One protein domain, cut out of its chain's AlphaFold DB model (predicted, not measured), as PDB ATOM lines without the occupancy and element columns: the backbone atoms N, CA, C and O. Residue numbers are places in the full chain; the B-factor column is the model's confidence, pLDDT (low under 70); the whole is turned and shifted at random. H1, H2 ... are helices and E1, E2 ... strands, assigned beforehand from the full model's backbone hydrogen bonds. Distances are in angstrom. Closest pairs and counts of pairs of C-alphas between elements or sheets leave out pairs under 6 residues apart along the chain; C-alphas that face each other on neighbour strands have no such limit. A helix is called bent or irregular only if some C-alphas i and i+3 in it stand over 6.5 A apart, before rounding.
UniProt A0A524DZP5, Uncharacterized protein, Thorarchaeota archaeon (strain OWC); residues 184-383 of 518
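AT A GLANCE: This is residues 184 to 383 of the 518 residues of an uncharacterized protein of Thorarchaeota archaeon (strain OWC) (UniProt A0A524DZP5). Two lobes stand side by side, each a strongly twisted four-stranded sheet with helices packed on it, and H3 sits between them in the middle. The first lobe has E3 E2 E1 E5, mixed, with H1 on it; the second has E9 E8 E11 E10, mixed and curled like part of a barrel, with H6 and H7 on it. The printed part has 200 residues with seven named helices and eleven named strands, in the order E1 E2 E3 H1 H2 E4 E5 E6 E7 H3 H4 E8 H5 E9 H6 H7 E10 E11, of mixed class. It is compact, with a radius of gyration of the C-alphas of 18.1 A and spans of 57 by 40 by 26 A.

HOW THE PARTS SIT: E1, residues 184 to 191, E2, 196 to 203, and E3, 209 to 215, form a meander, each strand the antiparallel neighbour of the one before; N 187 and O 200 are 2.9 A apart, N 199 and O 213 2.8 A. H1, 218 to 225, is on this sheet at a height of 8.9 A, closest at C-alphas 215 and 221, 6.5 A. H2, 227 to 231, is close but not clearly touching H1, with C-alphas 223 and 230 closest at 7.0 A. E4, 242 to 244, pairs with no named strand. E5, 251 to 253, is parallel to E1, with N 188 and O 252 2.8 A apart, and runs on into E6, 255 to 257, which forms a hairpin with E7, 265 to 267; N 256 and O 266 are 2.9 A apart. H3, 268 to 276, is irregular, with C-alphas 270 and 273 7.0 A apart; it touches H1 at a steep tilt of 65 degrees, the same way, closest at C-alphas 222 and 275, 5.9 A. H1 and H3 on one face of the first sheet make two layers, helices over strands. H4, 291 to 295, is on that sheet too. E8, 303 to 309, is followed by H5, 311 to 315, which is not on either sheet, and E9, 322 to 327, antiparallel to E8, with N 306 and O 325 2.8 A apart. H6, 334 to 340, is on this second sheet, closest at C-alphas 325 and 339, 5.2 A. H7, 345 to 352, is on it too, and touches H3 at a shallow tilt of 20 degrees, opposite ways, closest at C-alphas 273 and 350, 5.3 A. E10, 356 to 359, and E11, 364 to 371, form a hairpin, with N 357 and O 366 3.0 A apart; E11 is parallel to E8, with N 305 and O 369 2.9 A apart. Every O i to N i+4 pair is within hydrogen-bond range in H1, H2, H4, H5 and H7; H3 has 2 of 5, beside 4 of 6 O i to N i+3 pairs, and H6 0 of 3, beside 4 of 4.

IN THESE COORDINATES: E1 begins at C-alpha 184, (-30.648, 7.842, 18.632), and E11 ends at C-alpha 371, (-56.071, 30.664, 19.010). From first to last C-alpha, E1 measures 20.5 A, E2 22.2 A, E8 19.7 A, E11 21.1 A and H3 13.9 A.

THE WHOLE: The C-alphas farthest apart, those of Asp 239 and Lys 312, are 57.1 A apart. The printed part has no cut. The link from H3 to H4 is long, with 14 residues. The mean pLDDT of the printed part is 90.6, and residues 260 to 263 are under 70.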
ATOM      1  N   VAL A 184     -29.335   8.468  18.518       95.81
ATOM      2  CA  VAL A 184     -30.648   7.842  18.632       95.81
ATOM      3  C   VAL A 184     -31.781   8.848  18.643       95.81
ATOM      4  O   VAL A 184     -31.656   9.952  19.168       95.81
ATOM      5  N   ASP A 185     -32.922   8.396  18.142       96.19
ATOM      6  CA  ASP A 185     -34.208   9.011  18.417       96.19
ATOM      7  C   ASP A 185     -34.885   8.247  19.566       96.19
ATOM      8  O   ASP A 185     -34.872   7.011  19.624       96.19
ATOM      9  N   CYS A 186     -35.476   8.987  20.502       96.31
ATOM     10  CA  CYS A 186     -36.210   8.432  21.635       96.31
ATOM     11  C   CYS A 186     -37.702   8.414  21.314       96.31
ATOM     12  O   CYS A 186     -38.359   9.450  21.398       96.31
ATOM     13  N   LEU A 187     -38.254   7.247  20.976       96.62
ATOM     14  CA  LEU A 187     -39.694   7.087  20.787       96.62
ATOM     15  C   LEU A 187     -40.365   6.742  22.120       96.62
ATOM     16  O   LEU A 187     -40.099   5.694  22.713       96.62
ATOM     17  N   VAL A 188     -41.240   7.629  22.583       97.31
ATOM     18  CA  VAL A 188     -42.024   7.477  23.811       97.31
ATOM     19  C   VAL A 188     -43.385   6.895  23.456       97.31
ATOM     20  O   VAL A 188     -44.133   7.493  22.689       97.31
ATOM     21  N   THR A 189     -43.714   5.744  24.038       95.94
ATOM     22  CA  THR A 189     -44.986   5.036  23.839       95.94
ATOM     23  C   THR A 189     -45.483   4.442  25.166       95.94
ATOM     24  O   THR A 189     -44.850   4.604  26.218       95.94
ATOM     25  N   VAL A 190     -46.625   3.756  25.151       95.56
ATOM     26  CA  VAL A 190     -47.202   3.083  26.324       95.56
ATOM     27  C   VAL A 190     -47.418   1.604  26.033       95.56
ATOM     28  O   VAL A 190     -48.072   1.233  25.063       95.56
ATOM     29  N   ASP A 191     -46.933   0.748  26.931       93.81
ATOM     30  CA  ASP A 191     -47.375  -0.642  26.991       93.81
ATOM     31  C   ASP A 191     -48.648  -0.713  27.845       93.81
ATOM     32  O   ASP A 191     -48.604  -0.653  29.076       93.81
ATOM     33  N   GLU A 192     -49.807  -0.822  27.190       91.00
ATOM     34  CA  GLU A 192     -51.109  -0.910  27.865       91.00
ATOM     35  C   GLU A 192     -51.245  -2.138  28.771       91.00
ATOM     36  O   GLU A 192     -51.966  -2.096  29.773       91.00
ATOM     37  N   LYS A 193     -50.590  -3.250  28.414       90.88
ATOM     38  CA  LYS A 193     -50.719  -4.512  29.142       90.88
ATOM     39  C   LYS A 193     -49.970  -4.423  30.465       90.88
ATOM     40  O   LYS A 193     -50.533  -4.755  31.507       90.88
ATOM     41  N   GLU A 194     -48.733  -3.941  30.410       93.75
ATOM     42  CA  GLU A 194     -47.870  -3.795  31.583       93.75
ATOM     43  C   GLU A 194     -48.100  -2.459  32.320       93.75
ATOM     44  O   GLU A 194     -47.639  -2.279  33.446       93.75
ATOM     45  N   ARG A 195     -48.874  -1.536  31.726       94.56
ATOM     46  CA  ARG A 195     -49.200  -0.195  32.254       94.56
ATOM     47  C   ARG A 195     -47.957   0.641  32.560       94.56
ATOM     48  O   ARG A 195     -47.872   1.300  33.600       94.56
ATOM     49  N   VAL A 196     -47.001   0.619  31.639       97.38
ATOM     50  CA  VAL A 196     -45.735   1.353  31.737       97.38
ATOM     51  C   VAL A 196     -45.536   2.249  30.525       97.38
ATOM     52  O   VAL A 196     -46.001   1.952  29.427       97.38
ATOM     53  N   PHE A 197     -44.839   3.358  30.726       97.81
ATOM     54  CA  PHE A 197     -44.209   4.077  29.632       97.81
ATOM     55  C   PHE A 197     -43.044   3.244  29.110       97.81
ATOM     56  O   PHE A 197     -42.290   2.679  29.907       97.81
ATOM     57  N   ALA A 198     -42.884   3.196  27.794       96.94
ATOM     58  CA  ALA A 198     -41.733   2.602  27.138       96.94
ATOM     59  C   ALA A 198     -41.009   3.676  26.324       96.94
ATOM     60  O   ALA A 198     -41.630   4.411  25.560       96.94
ATOM     61  N   VAL A 199     -39.692   3.756  26.500       97.12
ATOM     62  CA  VAL A 199     -38.803   4.563  25.664       97.12
ATOM     63  C   VAL A 199     -37.988   3.608  24.818       97.12
ATOM     64  O   VAL A 199     -37.242   2.779  25.347       97.12
ATOM     65  N   LEU A 200     -38.166   3.710  23.509       96.44
ATOM     66  CA  LEU A 200     -37.461   2.919  22.516       96.44
ATOM     67  C   LEU A 200     -36.345   3.784  21.938       96.44
ATOM     68  O   LEU A 200     -36.605   4.882  21.452       96.44
ATOM     69  N   PHE A 201     -35.114   3.292  22.023       96.56
ATOM     70  CA  PHE A 201     -33.943   3.978  21.488       96.56
ATOM     71  C   PHE A 201     -33.647   3.400  20.107       96.56
ATOM     72  O   PHE A 201     -33.249   2.235  19.988       96.56
ATOM     73  N   GLU A 202     -33.893   4.196  19.072       95.88
ATOM     74  CA  GLU A 202     -33.736   3.807  17.670       95.88
ATOM     75  C   GLU A 202     -32.555   4.552  17.070       95.88
ATOM     76  O   GLU A 202     -32.502   5.777  17.116       95.88
ATOM     77  N   ARG A 203     -31.588   3.817  16.522       94.94
ATOM     78  CA  ARG A 203     -30.400   4.402  15.907       94.94
ATOM     79  C   ARG A 203     -30.811   5.201  14.668       94.94
ATOM     80  O   ARG A 203     -31.457   4.668  13.770       94.94
ATOM     81  N   ARG A 204     -30.404   6.469  14.589       94.12
ATOM     82  CA  ARG A 204     -30.843   7.392  13.527       94.12
ATOM     83  C   ARG A 204     -30.373   6.979  12.131       94.12
ATOM     84  O   ARG A 204     -31.040   7.266  11.145       94.12
ATOM     85  N   SER A 205     -29.231   6.298  12.036       92.25
ATOM     86  CA  SER A 205     -28.645   5.900  10.751       92.25
ATOM     87  C   SER A 205     -29.434   4.814  10.013       92.25
ATOM     88  O   SER A 205     -29.399   4.777   8.788       92.25
ATOM     89  N   ASP A 206     -30.090   3.903  10.736       91.19
ATOM     90  CA  ASP A 206     -30.735   2.711  10.163       91.19
ATOM     91  C   ASP A 206     -32.124   2.396  10.755       91.19
ATOM     92  O   ASP A 206     -32.764   1.429  10.342       91.19
ATOM     93  N   GLY A 207     -32.603   3.194  11.716       90.12
ATOM     94  CA  GLY A 207     -33.872   2.999  12.420       90.12
ATOM     95  C   GLY A 207     -33.894   1.774  13.337       90.12
ATOM     96  O   GLY A 207     -34.946   1.418  13.875       90.12
ATOM     97  N   ARG A 208     -32.764   1.079  13.523       92.81
ATOM     98  CA  ARG A 208     -32.730  -0.149  14.312       92.81
ATOM     99  C   ARG A 208     -32.838   0.182  15.796       92.81
ATOM    100  O   ARG A 208     -32.084   0.992  16.331       92.81
ATOM    101  N   ARG A 209     -33.732  -0.518  16.495       93.94
ATOM    102  CA  ARG A 209     -33.809  -0.451  17.958       93.94
ATOM    103  C   ARG A 209     -32.550  -1.046  18.584       93.94
ATOM    104  O   ARG A 209     -32.250  -2.218  18.350       93.94
ATOM    105  N   ILE A 210     -31.867  -0.255  19.406       93.75
ATOM    106  CA  ILE A 210     -30.666  -0.676  20.143       93.75
ATOM    107  C   ILE A 210     -30.939  -0.927  21.627       93.75
ATOM    108  O   ILE A 210     -30.298  -1.779  22.231       93.75
ATOM    109  N   ALA A 211     -31.926  -0.244  22.210       94.75
ATOM    110  CA  ALA A 211     -32.328  -0.463  23.593       94.75
ATOM    111  C   ALA A 211     -33.799  -0.095  23.818       94.75
ATOM    112  O   ALA A 211     -34.436   0.587  23.010       94.75
ATOM    113  N   SER A 212     -34.333  -0.517  24.961       95.19
ATOM    114  CA  SER A 212     -35.617  -0.043  25.473       95.19
ATOM    115  C   SER A 212     -35.571   0.086  26.986       95.19
ATOM    116  O   SER A 212     -34.998  -0.771  27.657       95.19
ATOM    117  N   ARG A 213     -36.212   1.116  27.534       95.50
ATOM    118  CA  ARG A 213     -36.410   1.266  28.981       95.50
ATOM    119  C   ARG A 213     -37.881   1.471  29.287       95.50
ATOM    120  O   ARG A 213     -38.591   2.099  28.509       95.50
ATOM    121  N   THR A 214     -38.324   0.957  30.427       97.19
ATOM    122  CA  THR A 214     -39.704   1.099  30.881       97.19
ATOM    123  C   THR A 214     -39.765   1.689  32.282       97.19
ATOM    124  O   THR A 214     -38.877   1.478  33.106       97.19
ATOM    125  N   THR A 215     -40.815   2.459  32.550       97.81
ATOM    126  CA  THR A 215     -41.137   2.960  33.892       97.81
ATOM    127  C   THR A 215     -42.639   3.183  34.008       97.81
ATOM    128  O   THR A 215     -43.308   3.548  33.043       97.81
ATOM    129  N   ASN A 216     -43.203   2.970  35.193       97.31
ATOM    130  CA  ASN A 216     -44.598   3.306  35.467       97.31
ATOM    131  C   ASN A 216     -44.786   4.763  35.924       97.31
ATOM    132  O   ASN A 216     -45.931   5.196  36.071       97.31
ATOM    133  N   ARG A 217     -43.702   5.510  36.157       98.06
ATOM    134  CA  ARG A 217     -43.716   6.846  36.755       98.06
ATOM    135  C   ARG A 217     -43.335   7.938  35.763       98.06
ATOM    136  O   ARG A 217     -42.347   7.837  35.039       98.06
ATOM    137  N   THR A 218     -44.098   9.025  35.779       96.62
ATOM    138  CA  THR A 218     -43.896  10.153  34.862       96.62
ATOM    139  C   THR A 218     -42.636  10.947  35.196       96.62
ATOM    140  O   THR A 218     -41.949  11.411  34.292       96.62
ATOM    141  N   ASP A 219     -42.276  11.095  36.474       95.19
ATOM    142  CA  ASP A 219     -41.055  11.804  36.870       95.19
ATOM    143  C   ASP A 219     -39.780  11.058  36.457       95.19
ATOM    144  O   ASP A 219     -38.839  11.690  35.975       95.19
ATOM    145  N   GLU A 220     -39.777   9.729  36.574       96.00
ATOM    146  CA  GLU A 220     -38.698   8.870  36.073       96.00
ATOM    147  C   GLU A 220     -38.583   8.929  34.546       96.00
ATOM    148  O   GLU A 220     -37.474   9.062  34.027       96.00
ATOM    149  N   LEU A 221     -39.711   8.917  33.824       96.62
ATOM    150  CA  LEU A 221     -39.725   9.093  32.369       96.62
ATOM    151  C   LEU A 221     -39.130  10.450  31.972       96.62
ATOM    152  O   LEU A 221     -38.225  10.516  31.147       96.62
ATOM    153  N   LEU A 222     -39.603  11.541  32.578       95.25
ATOM    154  CA  LEU A 222     -39.099  12.884  32.284       95.25
ATOM    155  C   LEU A 222     -37.619  13.031  32.648       95.25
ATOM    156  O   LEU A 222     -36.893  13.781  31.999       95.25
ATOM    157  N   HIS A 223     -37.161  12.376  33.714       92.56
ATOM    158  CA  HIS A 223     -35.746  12.324  34.060       92.56
ATOM    159  C   HIS A 223     -34.941  11.582  32.986       92.56
ATOM    160  O   HIS A 223     -33.955  12.127  32.505       92.56
ATOM    161  N   LEU A 224     -35.415  10.414  32.537       94.00
ATOM    162  CA  LEU A 224     -34.789   9.653  31.457       94.00
ATOM    163  C   LEU A 224     -34.711  10.460  30.156       94.00
ATOM    164  O   LEU A 224     -33.650  10.515  29.561       94.00
ATOM    165  N   LEU A 225     -35.779  11.132  29.726       94.31
ATOM    166  CA  LEU A 225     -35.769  11.903  28.470       94.31
ATOM    167  C   LEU A 225     -34.822  13.112  28.510       94.31
ATOM    168  O   LEU A 225     -34.332  13.555  27.474       94.31
ATOM    169  N   ARG A 226     -34.536  13.620  29.714       90.56
ATOM    170  CA  ARG A 226     -33.594  14.719  29.965       90.56
ATOM    171  C   ARG A 226     -32.230  14.232  30.450       90.56
ATOM    172  O   ARG A 226     -31.435  15.070  30.868       90.56
ATOM    173  N   TYR A 227     -31.950  12.930  30.391       87.12
ATOM    174  CA  TYR A 227     -30.737  12.329  30.950       87.12
ATOM    175  C   TYR A 227     -29.443  13.080  30.583       87.12
ATOM    176  O   TYR A 227     -28.677  13.374  31.498       87.12
ATOM    177  N   PRO A 228     -29.224  13.522  29.324       77.50
ATOM    178  CA  PRO A 228     -28.026  14.287  28.971       77.50
ATOM    179  C   PRO A 228     -27.862  15.570  29.794       77.50
ATOM    180  O   PRO A 228     -26.770  15.893  30.256       77.50
ATOM    181  N   LEU A 229     -28.969  16.274  30.045       76.81
ATOM    182  CA  LEU A 229     -29.002  17.490  30.852       76.81
ATOM    183  C   LEU A 229     -28.913  17.186  32.357       76.81
ATOM    184  O   LEU A 229     -28.286  17.940  33.105       76.81
ATOM    185  N   THR A 230     -29.577  16.124  32.825       78.44
ATOM    186  CA  THR A 230     -29.686  15.828  34.260       78.44
ATOM    187  C   THR A 230     -28.494  15.075  34.810       78.44
ATOM    188  O   THR A 230     -28.100  15.381  35.924       78.44
ATOM    189  N   GLU A 231     -27.892  14.158  34.063       81.12
ATOM    190  CA  GLU A 231     -26.800  13.297  34.536       81.12
ATOM    191  C   GLU A 231     -25.435  13.698  33.971       81.12
ATOM    192  O   GLU A 231     -24.418  13.423  34.598       81.12
ATOM    193  N   GLY A 232     -25.394  14.457  32.869       70.00
ATOM    194  CA  GLY A 232     -24.132  14.947  32.306       70.00
ATOM    195  C   GLY A 232     -23.370  13.913  31.507       70.00
ATOM    196  O   GLY A 232     -22.146  13.891  31.529       70.00
ATOM    197  N   GLY A 233     -24.105  13.048  30.827       83.00
ATOM    198  CA  GLY A 233     -23.576  12.017  29.958       83.00
ATOM    199  C   GLY A 233     -24.719  11.308  29.256       83.00
ATOM    200  O   GLY A 233     -25.885  11.687  29.387       83.00
ATOM    201  N   PHE A 234     -24.380  10.261  28.525       88.75
ATOM    202  CA  PHE A 234     -25.343   9.445  27.804       88.75
ATOM    203  C   PHE A 234     -25.483   8.088  28.493       88.75
ATOM    204  O   PHE A 234     -24.494   7.571  29.011       88.75
ATOM    205  N   PRO A 235     -26.688   7.506  28.564       90.50
ATOM    206  CA  PRO A 235     -26.832   6.158  29.082       90.50
ATOM    207  C   PRO A 235     -26.221   5.146  28.109       90.50
ATOM    208  O   PRO A 235     -26.322   5.288  26.889       90.50
ATOM    209  N   GLU A 236     -25.649   4.089  28.673       90.94
ATOM    210  CA  GLU A 236     -25.110   2.959  27.921       90.94
ATOM    211  C   GLU A 236     -26.212   1.938  27.591       90.94
ATOM    212  O   GLU A 236     -27.137   1.700  28.386       90.94
ATOM    213  N   ALA A 237     -26.114   1.355  26.396       91.31
ATOM    214  CA  ALA A 237     -26.819   0.147  25.990       91.31
ATOM    215  C   ALA A 237     -26.126  -1.111  26.557       91.31
ATOM    216  O   ALA A 237     -25.045  -1.036  27.138       91.31
ATOM    217  N   GLU A 238     -26.746  -2.285  26.400       89.88
ATOM    218  CA  GLU A 238     -26.205  -3.551  26.933       89.88
ATOM    219  C   GLU A 238     -24.853  -3.949  26.320       89.88
ATOM    220  O   GLU A 238     -24.064  -4.639  26.964       89.88
ATOM    221  N   ASP A 239     -24.579  -3.510  25.093       88.25
ATOM    222  CA  ASP A 239     -23.319  -3.747  24.385       88.25
ATOM    223  C   ASP A 239     -22.218  -2.722  24.724       88.25
ATOM    224  O   ASP A 239     -21.111  -2.822  24.199       88.25
ATOM    225  N   GLY A 240     -22.500  -1.765  25.618       89.75
ATOM    226  CA  GLY A 240     -21.579  -0.696  26.014       89.75
ATOM    227  C   GLY A 240     -21.621   0.548  25.121       89.75
ATOM    228  O   GLY A 240     -20.883   1.497  25.376       89.75
ATOM    229  N   THR A 241     -22.481   0.585  24.098       92.12
ATOM    230  CA  THR A 241     -22.647   1.767  23.239       92.12
ATOM    231  C   THR A 241     -23.335   2.899  23.997       92.12
ATOM    232  O   THR A 241     -24.401   2.704  24.588       92.12
ATOM    233  N   LEU A 242     -22.782   4.111  23.940       93.25
ATOM    234  CA  LEU A 242     -23.418   5.306  24.493       93.25
ATOM    235  C   LEU A 242     -24.513   5.821  23.555       93.25
ATOM    236  O   LEU A 242     -24.293   6.011  22.362       93.25
ATOM    237  N   MET A 243     -25.698   6.080  24.102       94.06
ATOM    238  CA  MET A 243     -26.860   6.520  23.323       94.06
ATOM    239  C   MET A 243     -27.007   8.043  23.381       94.06
ATOM    240  O   MET A 243     -27.456   8.583  24.393       94.06
ATOM    241  N   ARG A 244     -26.640   8.743  22.302       93.31
ATOM    242  CA  ARG A 244     -26.679  10.209  22.210       93.31
ATOM    243  C   ARG A 244     -27.995  10.693  21.610       93.31
ATOM    244  O   ARG A 244     -28.371  10.274  20.522       93.31
ATOM    245  N   TRP A 245     -28.660  11.622  22.295       93.06
ATOM    246  CA  TRP A 245     -29.803  12.359  21.751       93.06
ATOM    247  C   TRP A 245     -29.881  13.772  22.332       93.06
ATOM    248  O   TRP A 245     -29.422  14.052  23.444       93.06
ATOM    249  N   ASN A 246     -30.510  14.669  21.585       89.38
ATOM    250  CA  ASN A 246     -30.905  15.993  22.022       89.38
ATOM    251  C   ASN A 246     -32.358  15.965  22.513       89.38
ATOM    252  O   ASN A 246     -33.294  15.767  21.742       89.38
ATOM    253  N   TYR A 247     -32.559  16.227  23.805       88.81
ATOM    254  CA  TYR A 247     -33.884  16.210  24.431       88.81
ATOM    255  C   TYR A 247     -34.885  17.224  23.839       88.81
ATOM    256  O   TYR A 247     -36.077  17.119  24.117       88.81
ATOM    257  N   LEU A 248     -34.420  18.212  23.059       87.00
ATOM    258  CA  LEU A 248     -35.262  19.221  22.409       87.00
ATOM    259  C   LEU A 248     -35.752  18.828  21.009       87.00
ATOM    260  O   LEU A 248     -36.719  19.425  20.540       87.00
ATOM    261  N   SER A 249     -35.067  17.912  20.321       88.25
ATOM    262  CA  SER A 249     -35.336  17.594  18.907       88.25
ATOM    263  C   SER A 249     -35.513  16.108  18.625       88.25
ATOM    264  O   SER A 249     -36.230  15.754  17.699       88.25
ATOM    265  N   ASP A 250     -34.909  15.240  19.433       93.62
ATOM    266  CA  ASP A 250     -34.756  13.820  19.096       93.62
ATOM    267  C   ASP A 250     -35.767  12.938  19.852       93.62
ATOM    268  O   ASP A 250     -35.771  11.715  19.730       93.62
ATOM    269  N   VAL A 251     -36.637  13.553  20.664       94.75
ATOM    270  CA  VAL A 251     -37.699  12.862  21.406       94.75
ATOM    271  C   VAL A 251     -39.001  12.925  20.616       94.75
ATOM    272  O   VAL A 251     -39.563  14.002  20.412       94.75
ATOM    273  N   ARG A 252     -39.501  11.755  20.220       93.81
ATOM    274  CA  ARG A 252     -40.766  11.568  19.503       93.81
ATOM    275  C   ARG A 252     -41.811  10.962  20.433       93.81
ATOM    276  O   ARG A 252     -41.488  10.138  21.286       93.81
ATOM    277  N   TYR A 253     -43.063  11.360  20.255       93.38
ATOM    278  CA  TYR A 253     -44.187  10.926  21.081       93.38
ATOM    279  C   TYR A 253     -45.187  10.198  20.192       93.38
ATOM    280  O   TYR A 253     -45.618  10.758  19.192       93.38
ATOM    281  N   ASP A 254     -45.505   8.958  20.544       87.94
ATOM    282  CA  ASP A 254     -46.451   8.130  19.799       87.94
ATOM    283  C   ASP A 254     -47.893   8.387  20.255       87.94
ATOM    284  O   ASP A 254     -48.139   8.671  21.437       87.94
ATOM    285  N   ASP A 255     -48.839   8.225  19.332       87.69
ATOM    286  CA  ASP A 255     -50.264   8.216  19.647       87.69
ATOM    287  C   ASP A 255     -50.709   6.801  20.005       87.69
ATOM    288  O   ASP A 255     -50.638   5.859  19.213       87.69
ATOM    289  N   VAL A 256     -51.208   6.638  21.228       87.38
ATOM    290  CA  VAL A 256     -51.566   5.326  21.766       87.38
ATOM    291  C   VAL A 256     -53.067   5.094  21.608       87.38
ATOM    292  O   VAL A 256     -53.882   5.709  22.300       87.38
ATOM    293  N   PHE A 257     -53.446   4.187  20.706       85.81
ATOM    294  CA  PHE A 257     -54.842   3.802  20.467       85.81
ATOM    295  C   PHE A 257     -55.335   2.785  21.499       85.81
ATOM    296  O   PHE A 257     -54.963   1.613  21.451       85.81
ATOM    297  N   LEU A 258     -56.242   3.212  22.379       80.94
ATOM    298  CA  LEU A 258     -56.710   2.390  23.494       80.94
ATOM    299  C   LEU A 258     -57.573   1.214  23.016       80.94
ATOM    300  O   LEU A 258     -58.600   1.387  22.346       80.94
ATOM    301  N   LYS A 259     -57.206  -0.011  23.418       72.81
ATOM    302  CA  LYS A 259     -57.945  -1.221  23.022       72.81
ATOM    303  C   LYS A 259     -59.406  -1.195  23.478       72.81
ATOM    304  O   LYS A 259     -59.728  -0.916  24.630       72.81
ATOM    305  N   GLY A 260     -60.303  -1.587  22.568       65.88
ATOM    306  CA  GLY A 260     -61.737  -1.736  22.843       65.88
ATOM    307  C   GLY A 260     -62.562  -0.454  22.706       65.88
ATOM    308  O   GLY A 260     -63.768  -0.498  22.944       65.88
ATOM    309  N   LYS A 261     -61.952   0.663  22.292       64.12
ATOM    310  CA  LYS A 261     -62.651   1.922  22.026       64.12
ATOM    311  C   LYS A 261     -62.294   2.459  20.645       64.12
ATOM    312  O   LYS A 261     -61.245   3.059  20.439       64.12
ATOM    313  N   THR A 262     -63.179   2.255  19.676       51.38
ATOM    314  CA  THR A 262     -63.041   2.858  18.347       51.38
ATOM    315  C   THR A 262     -63.088   4.384  18.487       51.38
ATOM    316  O   THR A 262     -64.149   4.905  18.824       51.38
ATOM    317  N   ARG A 263     -61.962   5.066  18.211       63.44
ATOM    318  CA  ARG A 263     -61.715   6.532  18.262       63.44
ATOM    319  C   ARG A 263     -61.143   7.147  19.550       63.44
ATOM    320  O   ARG A 263     -61.011   8.362  19.590       63.44
ATOM    321  N   GLU A 264     -60.753   6.386  20.574       79.81
ATOM    322  CA  GLU A 264     -60.012   6.981  21.704       79.81
ATOM    323  C   GLU A 264     -58.499   6.751  21.556       79.81
ATOM    324  O   GLU A 264     -58.029   5.622  21.690       79.81
ATOM    325  N   TRP A 265     -57.737   7.827  21.331       88.94
ATOM    326  CA  TRP A 265     -56.271   7.823  21.377       88.94
ATOM    327  C   TRP A 265     -55.754   8.675  22.536       88.94
ATOM    328  O   TRP A 265     -56.499   9.454  23.153       88.94
ATOM    329  N   LEU A 266     -54.480   8.482  22.851       90.56
ATOM    330  CA  LEU A 266     -53.748   9.229  23.853       90.56
ATOM    331  C   LEU A 266     -52.471   9.780  23.230       90.56
ATOM    332  O   LEU A 266     -51.596   9.002  22.860       90.56
ATOM    333  N   SER A 267     -52.364  11.104  23.175       92.38
ATOM    334  CA  SER A 267     -51.159  11.761  22.675       92.38
ATOM    335  C   SER A 267     -50.178  11.997  23.817       92.38
ATOM    336  O   SER A 267     -50.483  12.678  24.800       92.38
ATOM    337  N   LEU A 268     -48.972  11.436  23.708       94.94
ATOM    338  CA  LEU A 268     -47.916  11.614  24.713       94.94
ATOM    339  C   LEU A 268     -47.185  12.961  24.577       94.94
ATOM    340  O   LEU A 268     -46.377  13.310  25.444       94.94
ATOM    341  N   SER A 269     -47.524  13.748  23.550       93.38
ATOM    342  CA  SER A 269     -47.027  15.112  23.321       93.38
ATOM    343  C   SER A 269     -47.238  16.046  24.521       93.38
ATOM    344  O   SER A 269     -46.430  16.949  24.738       93.38
ATOM    345  N   LEU A 270     -48.224  15.762  25.388       93.88
ATOM    346  CA  LEU A 270     -48.478  16.473  26.650       93.88
ATOM    347  C   LEU A 270     -47.249  16.567  27.576       93.88
ATOM    348  O   LEU A 270     -47.198  17.436  28.451       93.88
ATOM    349  N   LEU A 271     -46.273  15.662  27.420       95.31
ATOM    350  CA  LEU A 271     -45.037  15.612  28.206       95.31
ATOM    351  C   LEU A 271     -43.940  16.539  27.662       95.31
ATOM    352  O   LEU A 271     -43.044  16.927  28.419       95.31
ATOM    353  N   LYS A 272     -44.013  16.926  26.381       95.00
ATOM    354  CA  LYS A 272     -42.990  17.723  25.684       95.00
ATOM    355  C   LYS A 272     -42.632  19.022  26.418       95.00
ATOM    356  O   LYS A 272     -41.434  19.261  26.612       95.00
ATOM    357  N   PRO A 273     -43.587  19.813  26.956       95.06
ATOM    358  CA  PRO A 273     -43.244  21.015  27.714       95.06
ATOM    359  C   PRO A 273     -42.358  20.747  28.936       95.06
ATOM    360  O   PRO A 273     -41.450  21.525  29.225       95.06
ATOM    361  N   LEU A 274     -42.574  19.628  29.636       94.00
ATOM    362  CA  LEU A 274     -41.827  19.257  30.844       94.00
ATOM    363  C   LEU A 274     -40.444  18.662  30.533       94.00
ATOM    364  O   LEU A 274     -39.525  18.774  31.356       94.00
ATOM    365  N   VAL A 275     -40.282  18.059  29.350       93.31
ATOM    366  CA  VAL A 275     -38.974  17.644  28.818       93.31
ATOM    367  C   VAL A 275     -38.147  18.876  28.446       93.31
ATOM    368  O   VAL A 275     -36.998  18.993  28.869       93.31
ATOM    369  N   HIS A 276     -38.744  19.847  27.750       90.50
ATOM    370  CA  HIS A 276     -38.052  21.062  27.308       90.50
ATOM    371  C   HIS A 276     -37.788  22.048  28.459       90.50
ATOM    372  O   HIS A 276     -36.786  22.765  28.451       90.50
ATOM    373  N   SER A 277     -38.673  22.095  29.460       88.69
ATOM    374  CA  SER A 277     -38.589  23.012  30.597       88.69
ATOM    375  C   SER A 277     -39.001  22.312  31.904       88.69
ATOM    376  O   SER A 277     -40.187  22.141  32.183       88.69
ATOM    377  N   PRO A 278     -38.050  21.956  32.793       82.75
ATOM    378  CA  PRO A 278     -38.352  21.230  34.032       82.75
ATOM    379  C   PRO A 278     -39.304  21.929  35.002       82.75
ATOM    380  O   PRO A 278     -39.870  21.289  35.884       82.75
ATOM    381  N   ARG A 279     -39.439  23.251  34.878       84.56
ATOM    382  CA  ARG A 279     -40.336  24.077  35.695       84.56
ATOM    383  C   ARG A 279     -41.477  24.662  34.873       84.56
ATOM    384  O   ARG A 279     -42.034  25.681  35.279       84.56
ATOM    385  N   PHE A 280     -41.787  24.053  33.728       91.75
ATOM    386  CA  PHE A 280     -42.873  24.487  32.868       91.75
ATOM    387  C   PHE A 280     -44.158  24.653  33.682       91.75
ATOM    388  O   PHE A 280     -44.651  23.690  34.264       91.75
ATOM    389  N   LEU A 281     -44.607  25.907  33.794       88.75
ATOM    390  CA  LEU A 281     -45.816  26.335  34.502       88.75
ATOM    391  C   LEU A 281     -46.067  25.560  35.808       88.75
ATOM    392  O   LEU A 281     -47.146  25.011  36.028       88.75
ATOM    393  N   SER A 282     -45.040  25.489  36.665       83.19
ATOM    394  CA  SER A 282     -45.063  24.680  37.890       83.19
ATOM    395  C   SER A 282     -46.301  24.980  38.747       83.19
ATOM    396  O   SER A 282     -46.526  26.119  39.152       83.19
ATOM    397  N   GLY A 283     -47.114  23.951  38.999       82.00
ATOM    398  CA  GLY A 283     -48.377  24.048  39.742       82.00
ATOM    399  C   GLY A 283     -49.612  24.396  38.899       82.00
ATOM    400  O   GLY A 283     -50.727  24.208  39.376       82.00
ATOM    401  N   CYS A 284     -49.433  24.844  37.654       86.44
ATOM    402  CA  CYS A 284     -50.519  25.201  36.733       86.44
ATOM    403  C   CYS A 284     -50.661  24.227  35.554       86.44
ATOM    404  O   CYS A 284     -51.741  24.147  34.982       86.44
ATOM    405  N   TYR A 285     -49.615  23.459  35.235       90.00
ATOM    406  CA  TYR A 285     -49.630  22.394  34.224       90.00
ATOM    407  C   TYR A 285     -49.320  21.029  34.870       90.00
ATOM    408  O   TYR A 285     -48.184  20.548  34.807       90.00
ATOM    409  N   PRO A 286     -50.273  20.429  35.608       88.38
ATOM    410  CA  PRO A 286     -50.087  19.096  36.164       88.38
ATOM    411  C   PRO A 286     -50.221  18.030  35.069       88.38
ATOM    412  O   PRO A 286     -51.076  18.118  34.194       88.38
ATOM    413  N   VAL A 287     -49.408  16.982  35.164       92.75
ATOM    414  CA  VAL A 287     -49.549  15.757  34.364       92.75
ATOM    415  C   VAL A 287     -49.772  14.572  35.305       92.75
ATOM    416  O   VAL A 287     -49.365  14.648  36.470       92.75
ATOM    417  N   PRO A 288     -50.421  13.479  34.862       95.19
ATOM    418  CA  PRO A 288     -50.577  12.290  35.694       95.19
ATOM    419  C   PRO A 288     -49.228  11.784  36.211       95.19
ATOM    420  O   PRO A 288     -48.265  11.706  35.455       95.19
ATOM    421  N   GLU A 289     -49.158  11.412  37.489       95.81
ATOM    422  CA  GLU A 289     -47.908  10.953  38.120       95.81
ATOM    423  C   GLU A 289     -47.449   9.575  37.617       95.81
ATOM    424  O   GLU A 289     -46.267   9.239  37.708       95.81
ATOM    425  N   THR A 290     -48.379   8.773  37.092       97.19
ATOM    426  CA  THR A 290     -48.124   7.410  36.622       97.19
ATOM    427  C   THR A 290     -48.754   7.144  35.259       97.19
ATOM    428  O   THR A 290     -49.777   7.740  34.908       97.19
ATOM    429  N   CYS A 291     -48.188   6.179  34.528       96.62
ATOM    430  CA  CYS A 291     -48.751   5.682  33.268       96.62
ATOM    431  C   CYS A 291     -50.179   5.159  33.470       96.62
ATOM    432  O   CYS A 291     -51.089   5.490  32.716       96.62
ATOM    433  N   GLU A 292     -50.428   4.433  34.562       95.25
ATOM    434  CA  GLU A 292     -51.779   3.994  34.906       95.25
ATOM    435  C   GLU A 292     -52.742   5.173  35.145       95.25
ATOM    436  O   GLU A 292     -53.905   5.110  34.744       95.25
ATOM    437  N   GLY A 293     -52.283   6.251  35.785       95.12
ATOM    438  CA  GLY A 293     -53.077   7.466  35.966       95.12
ATOM    439  C   GLY A 293     -53.479   8.095  34.632       95.12
ATOM    440  O   GLY A 293     -54.629   8.500  34.471       95.12
ATOM    441  N   LEU A 294     -52.554   8.104  33.672       95.19
ATOM    442  CA  LEU A 294     -52.768   8.593  32.316       95.19
ATOM    443  C   LEU A 294     -53.737   7.698  31.521       95.19
ATOM    444  O   LEU A 294     -54.714   8.199  30.967       95.19
ATOM    445  N   LEU A 295     -53.554   6.374  31.561       93.50
ATOM    446  CA  LEU A 295     -54.442   5.389  30.922       93.50
ATOM    447  C   LEU A 295     -55.876   5.406  31.478       93.50
ATOM    448  O   LEU A 295     -56.820   5.015  30.796       93.50
ATOM    449  N   ARG A 296     -56.060   5.848  32.727       92.81
ATOM    450  CA  ARG A 296     -57.383   5.988  33.361       92.81
ATOM    451  C   ARG A 296     -58.119   7.268  32.968       92.81
ATOM    452  O   ARG A 296     -59.273   7.428  33.379       92.81
ATOM    453  N   THR A 297     -57.481   8.175  32.231       93.19
ATOM    454  CA  THR A 297     -58.156   9.377  31.742       93.19
ATOM    455  C   THR A 297     -59.240   9.019  30.730       93.19
ATOM    456  O   THR A 297     -59.175   8.000  30.037       93.19
ATOM    457  N   ARG A 298     -60.264   9.861  30.638       91.81
ATOM    458  CA  ARG A 298     -61.290   9.777  29.592       91.81
ATOM    459  C   ARG A 298     -61.144  10.958  28.652       91.81
ATOM    460  O   ARG A 298     -60.709  12.019  29.092       91.81
ATOM    461  N   LEU A 299     -61.500  10.764  27.389       91.00
ATOM    462  CA  LEU A 299     -61.603  11.875  26.455       91.00
ATOM    463  C   LEU A 299     -62.728  12.800  26.944       91.00
ATOM    464  O   LEU A 299     -63.841  12.334  27.196       91.00
ATOM    465  N   GLY A 300     -62.381  14.056  27.203       90.00
ATOM    466  CA  GLY A 300     -63.322  15.140  27.454       90.00
ATOM    467  C   GLY A 300     -63.654  15.872  26.157       90.00
ATOM    468  O   GLY A 300     -63.284  15.414  25.079       90.00
ATOM    469  N   ASP A 301     -64.331  17.006  26.285       90.00
ATOM    470  CA  ASP A 301     -64.634  17.877  25.149       90.00
ATOM    471  C   ASP A 301     -63.361  18.556  24.624       90.00
ATOM    472  O   ASP A 301     -62.385  18.726  25.365       90.00
ATOM    473  N   ASP A 302     -63.368  18.944  23.354       92.06
ATOM    474  CA  ASP A 302     -62.292  19.746  22.776       92.06
ATOM    475  C   ASP A 302     -62.260  21.120  23.453       92.06
ATOM    476  O   ASP A 302     -63.298  21.665  23.834       92.06
ATOM    477  N   ILE A 303     -61.062  21.671  23.629       93.19
ATOM    478  CA  ILE A 303     -60.873  22.978  24.259       93.19
ATOM    479  C   ILE A 303     -60.066  23.894  23.354       93.19
ATOM    480  O   ILE A 303     -59.183  23.447  22.619       93.19
ATOM    481  N   THR A 304     -60.301  25.194  23.499       93.81
ATOM    482  CA  THR A 304     -59.503  26.221  22.827       93.81
ATOM    483  C   THR A 304     -58.739  27.037  23.855       93.81
ATOM    484  O   THR A 304     -59.319  27.591  24.795       93.81
ATOM    485  N   LEU A 305     -57.422  27.118  23.678       95.19
ATOM    486  CA  LEU A 305     -56.569  28.029  24.419       95.19
ATOM    487  C   LEU A 305     -56.429  29.325  23.615       95.19
ATOM    488  O   LEU A 305     -55.703  29.369  22.627       95.19
ATOM    489  N   VAL A 306     -57.118  30.380  24.043       95.50
ATOM    490  CA  VAL A 306     -57.026  31.700  23.407       95.50
ATOM    491  C   VAL A 306     -55.882  32.480  24.023       95.50
ATOM    492  O   VAL A 306     -55.852  32.681  25.240       95.50
ATOM    493  N   VAL A 307     -54.937  32.907  23.193       95.69
ATOM    494  CA  VAL A 307     -53.771  33.680  23.611       95.69
ATOM    495  C   VAL A 307     -54.016  35.154  23.328       95.69
ATOM    496  O   VAL A 307     -54.274  35.540  22.194       95.69
ATOM    497  N   ASP A 308     -53.870  35.980  24.359       93.38
ATOM    498  CA  ASP A 308     -54.042  37.431  24.315       93.38
ATOM    499  C   ASP A 308     -52.746  38.142  24.748       93.38
ATOM    500  O   ASP A 308     -52.013  37.671  25.630       93.38
ATOM    501  N   ILE A 309     -52.467  39.312  24.168       92.62
ATOM    502  CA  ILE A 309     -51.339  40.167  24.563       92.62
ATOM    503  C   ILE A 309     -51.749  41.064  25.741       92.62
ATOM    504  O   ILE A 309     -52.657  41.887  25.638       92.62
ATOM    505  N   ASP A 310     -51.024  40.968  26.857       92.75
ATOM    506  CA  ASP A 310     -51.076  41.956  27.934       92.75
ATOM    507  C   ASP A 310     -50.189  43.153  27.571       92.75
ATOM    508  O   ASP A 310     -48.975  43.178  27.803       92.75
ATOM    509  N   GLU A 311     -50.818  44.158  26.969       89.44
ATOM    510  CA  GLU A 311     -50.114  45.311  26.409       89.44
ATOM    511  C   GLU A 311     -49.389  46.137  27.484       89.44
ATOM    512  O   GLU A 311     -48.326  46.704  27.235       89.44
ATOM    513  N   LYS A 312     -49.892  46.128  28.724       90.31
ATOM    514  CA  LYS A 312     -49.242  46.791  29.859       90.31
ATOM    515  C   LYS A 312     -47.889  46.150  30.169       90.31
ATOM    516  O   LYS A 312     -46.891  46.856  30.314       90.31
ATOM    517  N   ASN A 313     -47.835  44.823  30.268       87.81
ATOM    518  CA  ASN A 313     -46.589  44.107  30.526       87.81
ATOM    519  C   ASN A 313     -45.634  44.170  29.333       87.81
ATOM    520  O   ASN A 313     -44.422  44.283  29.534       87.81
ATOM    521  N   ARG A 314     -46.166  44.146  28.106       87.50
ATOM    522  CA  ARG A 314     -45.370  44.309  26.885       87.50
ATOM    523  C   ARG A 314     -44.676  45.671  26.851       87.50
ATOM    524  O   ARG A 314     -43.462  45.727  26.672       87.50
ATOM    525  N   GLN A 315     -45.416  46.756  27.089       86.62
ATOM    526  CA  GLN A 315     -44.873  48.121  27.117       86.62
ATOM    527  C   GLN A 315     -43.870  48.335  28.258       86.62
ATOM    528  O   GLN A 315     -42.915  49.092  28.106       86.62
ATOM    529  N   ALA A 316     -44.032  47.624  29.375       88.06
ATOM    530  CA  ALA A 316     -43.065  47.614  30.471       88.06
ATOM    531  C   ALA A 316     -41.779  46.812  30.167       88.06
ATOM    532  O   ALA A 316     -40.898  46.725  31.023       88.06
ATOM    533  N   GLY A 317     -41.657  46.195  28.984       84.19
ATOM    534  CA  GLY A 317     -40.496  45.391  28.594       84.19
ATOM    535  C   GLY A 317     -40.416  44.027  29.287       84.19
ATOM    536  O   GLY A 317     -39.350  43.406  29.310       84.19
ATOM    537  N   SER A 318     -41.518  43.541  29.872       89.31
ATOM    538  CA  SER A 318     -41.565  42.199  30.460       89.31
ATOM    539  C   SER A 318     -41.369  41.140  29.378       89.31
ATOM    540  O   SER A 318     -41.960  41.219  28.307       89.31
ATOM    541  N   LYS A 319     -40.594  40.088  29.675       87.31
ATOM    542  CA  LYS A 319     -40.496  38.904  28.798       87.31
ATOM    543  C   LYS A 319     -41.755  38.031  28.852       87.31
ATOM    544  O   LYS A 319     -41.997  37.271  27.918       87.31
ATOM    545  N   SER A 320     -42.525  38.133  29.935       92.25
ATOM    546  CA  SER A 320     -43.798  37.440  30.141       92.25
ATOM    547  C   SER A 320     -44.930  38.453  30.013       92.25
ATOM    548  O   SER A 320     -45.191  39.217  30.946       92.25
ATOM    549  N   PHE A 321     -45.558  38.495  28.845       93.94
ATOM    550  CA  PHE A 321     -46.589  39.477  28.499       93.94
ATOM    551  C   PHE A 321     -47.788  38.846  27.786       93.94
ATOM    552  O   PHE A 321     -48.674  39.562  27.344       93.94
ATOM    553  N   LEU A 322     -47.831  37.521  27.666       95.38
ATOM    554  CA  LEU A 322     -48.968  36.814  27.089       95.38
ATOM    555  C   LEU A 322     -49.869  36.296  28.204       95.38
ATOM    556  O   LEU A 322     -49.392  35.922  29.278       95.38
ATOM    557  N   ARG A 323     -51.169  36.256  27.945       95.19
ATOM    558  CA  ARG A 323     -52.160  35.599  28.795       95.19
ATOM    559  C   ARG A 323     -52.878  34.547  27.975       95.19
ATOM    560  O   ARG A 323     -53.041  34.712  26.774       95.19
ATOM    561  N   ALA A 324     -53.300  33.481  28.635       93.69
ATOM    562  CA  ALA A 324     -54.128  32.467  28.011       93.69
ATOM    563  C   ALA A 324     -55.504  32.422  28.677       93.69
ATOM    564  O   ALA A 324     -55.615  32.652  29.881       93.69
ATOM    565  N   ARG A 325     -56.546  32.119  27.910       94.12
ATOM    566  CA  ARG A 325     -57.894  31.809  28.398       94.12
ATOM    567  C   ARG A 325     -58.289  30.435  27.886       94.12
ATOM    568  O   ARG A 325     -58.039  30.131  26.726       94.12
ATOM    569  N   VAL A 326     -58.884  29.611  28.743       93.12
ATOM    570  CA  VAL A 326     -59.324  28.261  28.378       93.12
ATOM    571  C   VAL A 326     -60.833  28.293  28.163       93.12
ATOM    572  O   VAL A 326     -61.606  28.527  29.099       93.12
ATOM    573  N   ILE A 327     -61.244  28.075  26.918       92.88
ATOM    574  CA  ILE A 327     -62.649  28.017  26.503       92.88
ATOM    575  C   ILE A 327     -63.103  26.551  26.474       92.88
ATOM    576  O   ILE A 327     -62.278  25.639  26.454       92.88
ATOM    577  N   ASP A 328     -64.417  26.335  26.574       89.25
ATOM    578  CA  ASP A 328     -65.066  25.015  26.500       89.25
ATOM    579  C   ASP A 328     -64.655  24.044  27.611       89.25
ATOM    580  O   ASP A 328     -64.791  22.827  27.524       89.25
ATOM    581  N   VAL A 329     -64.220  24.609  28.737       89.44
ATOM    582  CA  VAL A 329     -63.925  23.870  29.956       89.44
ATOM    583  C   VAL A 329     -64.811  24.337  31.107       89.44
ATOM    584  O   VAL A 329     -65.101  25.524  31.285       89.44
ATOM    585  N   SER A 330     -65.228  23.402  31.953       87.12
ATOM    586  CA  SER A 330     -66.020  23.713  33.145       87.12
ATOM    587  C   SER A 330     -65.289  24.661  34.109       87.12
ATOM    588  O   SER A 330     -64.066  24.628  34.238       87.12
ATOM    589  N   GLU A 331     -66.044  25.478  34.845       85.25
ATOM    590  CA  GLU A 331     -65.513  26.447  35.820       85.25
ATOM    591  C   GLU A 331     -64.644  25.827  36.919       85.25
ATOM    592  O   GLU A 331     -63.694  26.450  37.380       85.25
ATOM    593  N   SER A 332     -64.917  24.584  37.321       86.94
ATOM    594  CA  SER A 332     -64.095  23.865  38.305       86.94
ATOM    595  C   SER A 332     -63.081  22.912  37.667       86.94
ATOM    596  O   SER A 332     -62.762  21.875  38.243       86.94
ATOM    597  N   SER A 333     -62.623  23.204  36.449       89.88
ATOM    598  CA  SER A 333     -61.490  22.502  35.843       89.88
ATOM    599  C   SER A 333     -60.162  23.026  36.375       89.88
ATOM    600  O   SER A 333     -59.941  24.236  36.463       89.88
ATOM    601  N   GLY A 334     -59.235  22.104  36.641       88.94
ATOM    602  CA  GLY A 334     -57.874  22.446  37.045       88.94
ATOM    603  C   GLY A 334     -57.074  23.176  35.957       88.94
ATOM    604  O   GLY A 334     -56.086  23.837  36.288       88.94
ATOM    605  N   LEU A 335     -57.500  23.094  34.686       91.69
ATOM    606  CA  LEU A 335     -56.854  23.755  33.544       91.69
ATOM    607  C   LEU A 335     -56.991  25.280  33.594       91.69
ATOM    608  O   LEU A 335     -56.109  25.987  33.111       91.69
ATOM    609  N   ARG A 336     -58.021  25.804  34.273       91.75
ATOM    610  CA  ARG A 336     -58.208  27.255  34.454       91.75
ATOM    611  C   ARG A 336     -57.078  27.930  35.228       91.75
ATOM    612  O   ARG A 336     -56.922  29.143  35.164       91.75
ATOM    613  N   ARG A 337     -56.214  27.165  35.909       91.44
ATOM    614  CA  ARG A 337     -54.980  27.708  36.503       91.44
ATOM    615  C   ARG A 337     -54.063  28.366  35.470       91.44
ATOM    616  O   ARG A 337     -53.376  29.324  35.823       91.44
ATOM    617  N   LEU A 338     -54.089  27.919  34.211       91.31
ATOM    618  CA  LEU A 338     -53.338  28.547  33.118       91.31
ATOM    619  C   LEU A 338     -53.729  30.021  32.913       91.31
ATOM    620  O   LEU A 338     -52.871  30.831  32.573       91.31
ATOM    621  N   GLU A 339     -54.974  30.400  33.219       93.06
ATOM    622  CA  GLU A 339     -55.503  31.762  33.015       93.06
ATOM    623  C   GLU A 339     -54.921  32.808  33.980       93.06
ATOM    624  O   GLU A 339     -54.989  34.023  33.749       93.06
ATOM    625  N   SER A 340     -54.327  32.328  35.076       89.62
ATOM    626  CA  SER A 340     -53.683  33.152  36.101       89.62
ATOM    627  C   SER A 340     -52.212  33.467  35.805       89.62
ATOM    628  O   SER A 340     -51.594  34.253  36.523       89.62
ATOM    629  N   MET A 341     -51.644  32.868  34.754       90.94
ATOM    630  CA  MET A 341     -50.221  32.954  34.445       90.94
ATOM    631  C   MET A 341     -49.925  34.016  33.387       90.94
ATOM    632  O   MET A 341     -50.654  34.168  32.408       90.94
ATOM    633  N   PHE A 342     -48.792  34.702  33.556       93.12
ATOM    634  CA  PHE A 342     -48.161  35.456  32.477       93.12
ATOM    635  C   PHE A 342     -47.161  34.562  31.754       93.12
ATOM    636  O   PHE A 342     -46.193  34.073  32.344       93.12
ATOM    637  N   LEU A 343     -47.404  34.368  30.468       94.62
ATOM    638  CA  LEU A 343     -46.693  33.439  29.609       94.62
ATOM    639  C   LEU A 343     -45.700  34.196  28.728       94.62
ATOM    640  O   LEU A 343     -45.887  35.368  28.382       94.62
ATOM    641  N   ARG A 344     -44.605  33.523  28.388       93.94
ATOM    642  CA  ARG A 344     -43.658  33.970  27.362       93.94
ATOM    643  C   ARG A 344     -44.059  33.338  26.029       93.94
ATOM    644  O   ARG A 344     -44.644  32.255  26.045       93.94
ATOM    645  N   PRO A 345     -43.652  33.908  24.883       92.88
ATOM    646  CA  PRO A 345     -43.831  33.255  23.586       92.88
ATOM    647  C   PRO A 345     -43.345  31.799  23.550       92.88
ATOM    648  O   PRO A 345     -44.011  30.932  23.003       92.88
ATOM    649  N   PHE A 346     -42.228  31.507  24.224       92.94
ATOM    650  CA  PHE A 346     -41.704  30.146  24.363       92.94
ATOM    651  C   PHE A 346     -42.658  29.197  25.098       92.94
ATOM    652  O   PHE A 346     -42.729  28.021  24.760       92.94
ATOM    653  N   ASP A 347     -43.391  29.691  26.098       95.06
ATOM    654  CA  ASP A 347     -44.333  28.859  26.842       95.06
ATOM    655  C   ASP A 347     -45.550  28.508  25.964       95.06
ATOM    656  O   ASP A 347     -45.996  27.366  25.985       95.06
ATOM    657  N   ILE A 348     -46.020  29.454  25.139       95.38
ATOM    658  CA  ILE A 348     -47.091  29.224  24.151       95.38
ATOM    659  C   ILE A 348     -46.645  28.251  23.064       95.38
ATOM    660  O   ILE A 348     -47.375  27.314  22.760       95.38
ATOM    661  N   ALA A 349     -45.433  28.420  22.533       95.06
ATOM    662  CA  ALA A 349     -44.894  27.514  21.526       95.06
ATOM    663  C   ALA A 349     -44.803  26.068  22.044       95.06
ATOM    664  O   ALA A 349     -45.088  25.141  21.302       95.06
ATOM    665  N   LEU A 350     -44.479  25.854  23.325       95.19
ATOM    666  CA  LEU A 350     -44.512  24.516  23.927       95.19
ATOM    667  C   LEU A 350     -45.934  23.968  24.102       95.19
ATOM    668  O   LEU A 350     -46.136  22.769  23.910       95.19
ATOM    669  N   LEU A 351     -46.904  24.812  24.472       95.62
ATOM    670  CA  LEU A 351     -48.308  24.395  24.545       95.62
ATOM    671  C   LEU A 351     -48.818  23.990  23.163       95.62
ATOM    672  O   LEU A 351     -49.404  22.927  23.049       95.62
ATOM    673  N   ALA A 352     -48.525  24.762  22.118       95.06
ATOM    674  CA  ALA A 352     -48.942  24.474  20.744       95.06
ATOM    675  C   ALA A 352     -48.566  23.058  20.270       95.06
ATOM    676  O   ALA A 352     -49.304  22.425  19.524       95.06
ATOM    677  N   GLU A 353     -47.430  22.537  20.736       94.12
ATOM    678  CA  GLU A 353     -46.972  21.191  20.386       94.12
ATOM    679  C   GLU A 353     -47.757  20.073  21.084       94.12
ATOM    680  O   GLU A 353     -47.667  18.916  20.677       94.12
ATOM    681  N   CYS A 354     -48.523  20.388  22.129       94.56
ATOM    682  CA  CYS A 354     -49.363  19.430  22.838       94.56
ATOM    683  C   CYS A 354     -50.662  19.231  22.064       94.56
ATOM    684  O   CYS A 354     -51.426  20.167  21.846       94.56
ATOM    685  N   GLU A 355     -50.928  18.020  21.594       92.19
ATOM    686  CA  GLU A 355     -52.197  17.711  20.916       92.19
ATOM    687  C   GLU A 355     -53.322  17.556  21.926       92.19
ATOM    688  O   GLU A 355     -54.453  17.984  21.704       92.19
ATOM    689  N   GLN A 356     -52.974  16.984  23.075       93.31
ATOM    690  CA  GLN A 356     -53.873  16.814  24.194       93.31
ATOM    691  C   GLN A 356     -53.269  17.415  25.460       93.31
ATOM    692  O   GLN A 356     -52.060  17.346  25.693       93.31
ATOM    693  N   ILE A 357     -54.133  17.949  26.317       93.88
ATOM    694  CA  ILE A 357     -53.798  18.368  27.680       93.88
ATOM    695  C   ILE A 357     -54.682  17.618  28.678       93.88
ATOM    696  O   ILE A 357     -55.813  17.241  28.371       93.88
ATOM    697  N   VAL A 358     -54.172  17.378  29.885       94.00
ATOM    698  CA  VAL A 358     -54.864  16.570  30.897       94.00
ATOM    699  C   VAL A 358     -55.327  17.433  32.063       94.00
ATOM    700  O   VAL A 358     -54.521  18.039  32.765       94.00
ATOM    701  N   ASP A 359     -56.629  17.408  32.339       94.00
ATOM    702  CA  ASP A 359     -57.174  17.823  33.626       94.00
ATOM    703  C   ASP A 359     -57.003  16.672  34.626       94.00
ATOM    704  O   ASP A 359     -57.806  15.735  34.700       94.00
ATOM    705  N   THR A 360     -55.927  16.730  35.411       92.06
ATOM    706  CA  THR A 360     -55.602  15.688  36.394       92.06
ATOM    707  C   THR A 360     -56.621  15.583  37.527       92.06
ATOM    708  O   THR A 360     -56.766  14.508  38.110       92.06
ATOM    709  N   GLU A 361     -57.327  16.669  37.855       89.81
ATOM    710  CA  GLU A 361     -58.314  16.686  38.942       89.81
ATOM    711  C   GLU A 361     -59.577  15.928  38.537       89.81
ATOM    712  O   GLU A 361     -60.143  15.176  39.332       89.81
ATOM    713  N   ARG A 362     -59.972  16.063  37.268       91.25
ATOM    714  CA  ARG A 362     -61.154  15.398  36.706       91.25
ATOM    715  C   ARG A 362     -60.847  14.095  35.979       91.25
ATOM    716  O   ARG A 362     -61.769  13.341  35.674       91.25
ATOM    717  N   ARG A 363     -59.563  13.808  35.740       93.31
ATOM    718  CA  ARG A 363     -59.075  12.682  34.926       93.31
ATOM    719  C   ARG A 363     -59.638  12.724  33.507       93.31
ATOM    720  O   ARG A 363     -60.036  11.696  32.957       93.31
ATOM    721  N   LEU A 364     -59.671  13.918  32.932       93.25
ATOM    722  CA  LEU A 364     -60.064  14.143  31.548       93.25
ATOM    723  C   LEU A 364     -58.835  14.526  30.732       93.25
ATOM    724  O   LEU A 364     -57.947  15.209  31.237       93.25
ATOM    725  N   ARG A 365     -58.778  14.071  29.486       93.00
ATOM    726  CA  ARG A 365     -57.845  14.573  28.478       93.00
ATOM    727  C   ARG A 365     -58.653  15.289  27.408       93.00
ATOM    728  O   ARG A 365     -59.679  14.764  26.987       93.00
ATOM    729  N   HIS A 366     -58.208  16.466  27.017       93.12
ATOM    730  CA  HIS A 366     -58.892  17.334  26.071       93.12
ATOM    731  C   HIS A 366     -58.007  17.496  24.846       93.12
ATOM    732  O   HIS A 366     -56.803  17.707  25.015       93.12
ATOM    733  N   VAL A 367     -58.578  17.395  23.646       92.69
ATOM    734  CA  VAL A 367     -57.880  17.833  22.432       92.69
ATOM    735  C   VAL A 367     -57.801  19.350  22.484       92.69
ATOM    736  O   VAL A 367     -58.790  20.015  22.795       92.69
ATOM    737  N   MET A 368     -56.609  19.891  22.257       92.00
ATOM    738  CA  MET A 368     -56.355  21.316  22.403       92.00
ATOM    739  C   MET A 368     -56.183  21.981  21.043       92.00
ATOM    740  O   MET A 368     -55.290  21.622  20.273       92.00
ATOM    741  N   GLN A 369     -57.001  22.999  20.806       92.94
ATOM    742  CA  GLN A 369     -56.783  24.009  19.782       92.94
ATOM    743  C   GLN A 369     -56.142  25.250  20.400       92.94
ATOM    744  O   GLN A 369     -56.272  25.510  21.602       92.94
ATOM    745  N   LEU A 370     -55.435  26.015  19.576       93.12
ATOM    746  CA  LEU A 370     -54.752  27.230  19.993       93.12
ATOM    747  C   LEU A 370     -55.183  28.385  19.092       93.12
ATOM    748  O   LEU A 370     -54.919  28.369  17.895       93.12
ATOM    749  N   ASP A 371     -55.797  29.400  19.687       92.19
ATOM    750  CA  ASP A 371     -56.071  30.664  19.010       92.19
ATOM    751  C   ASP A 371     -54.936  31.641  19.329       92.19
ATOM    752  O   ASP A 371     -54.734  32.061  20.474       92.19
ATOM    753  N   VAL A 372     -54.161  31.956  18.292       92.69
ATOM    754  CA  VAL A 372     -53.003  32.857  18.330       92.69
ATOM    755  C   VAL A 372     -53.234  34.132  17.527       92.69
ATOM    756  O   VAL A 372     -52.270  34.829  17.214       92.69
ATOM    757  N   THR A 373     -54.483  34.476  17.211       87.81
ATOM    758  CA  THR A 373     -54.826  35.628  16.359       87.81
ATOM    759  C   THR A 373     -54.212  36.930  16.883       87.81
ATOM    760  O   THR A 373     -53.698  37.744  16.119       87.81
ATOM    761  N   SER A 374     -54.157  37.109  18.209       87.88
ATOM    762  CA  SER A 374     -53.535  38.296  18.817       87.88
ATOM    763  C   SER A 374     -52.020  38.402  18.590       87.88
ATOM    764  O   SER A 374     -51.455  39.485  18.745       87.88
ATOM    765  N   LEU A 375     -51.354  37.300  18.232       87.62
ATOM    766  CA  LEU A 375     -49.914  37.236  17.986       87.62
ATOM    767  C   LEU A 375     -49.540  37.592  16.540       87.62
ATOM    768  O   LEU A 375     -48.348  37.724  16.242       87.62
ATOM    769  N   LEU A 376     -50.520  37.756  15.644       82.50
ATOM    770  CA  LEU A 376     -50.271  38.162  14.262       82.50
ATOM    771  C   LEU A 376     -49.525  39.509  14.221       82.50
ATOM    772  O   LEU A 376     -49.790  40.432  14.993       82.50
ATOM    773  N   GLY A 377     -48.519  39.603  13.349       75.81
ATOM    774  CA  GLY A 377     -47.634  40.772  13.241       75.81
ATOM    775  C   GLY A 377     -46.508  40.847  14.286       75.81
ATOM    776  O   GLY A 377     -45.661  41.744  14.214       75.81
ATOM    777  N   MET A 378     -46.429  39.912  15.240       83.44
ATOM    778  CA  MET A 378     -45.265  39.806  16.125       83.44
ATOM    779  C   MET A 378     -44.055  39.199  15.403       83.44
ATOM    780  O   MET A 378     -44.158  38.216  14.676       83.44
ATOM    781  N   LYS A 379     -42.863  39.753  15.661       79.44
ATOM    782  CA  LYS A 379     -41.601  39.188  15.164       79.44
ATOM    783  C   LYS A 379     -41.098  38.106  16.114       79.44
ATOM    784  O   LYS A 379     -40.674  38.407  17.232       79.44
ATOM    785  N   PHE A 380     -41.092  36.864  15.647       81.12
ATOM    786  CA  PHE A 380     -40.452  35.747  16.333       81.12
ATOM    787  C   PHE A 380     -39.069  35.485  15.735       81.12
ATOM    788  O   PHE A 380     -38.852  35.636  14.534       81.12
ATOM    789  N   SER A 381     -38.103  35.105  16.572       79.62
ATOM    790  CA  SER A 381     -36.797  34.656  16.080       79.62
ATOM    791  C   SER A 381     -36.951  33.365  15.274       79.62
ATOM    792  O   SER A 381     -37.768  32.523  15.647       79.62
ATOM    793  N   SER A 382     -36.082  33.137  14.286       78.31
ATOM    794  CA  SER A 382     -36.059  31.901  13.484       78.31
ATOM    795  C   SER A 382     -36.001  30.620  14.322       78.31
ATOM    796  O   SER A 382     -36.502  29.593  13.895       78.31
ATOM    797  N   TRP A 383     -35.482  30.677  15.555       76.62
ATOM    798  CA  TRP A 383     -35.521  29.565  16.509       76.62
ATOM    799  C   TRP A 383     -36.912  28.934  16.692       76.62
ATOM    800  O   TRP A 383     -36.973  27.730  16.941       76.62
TER     801      TRP A 383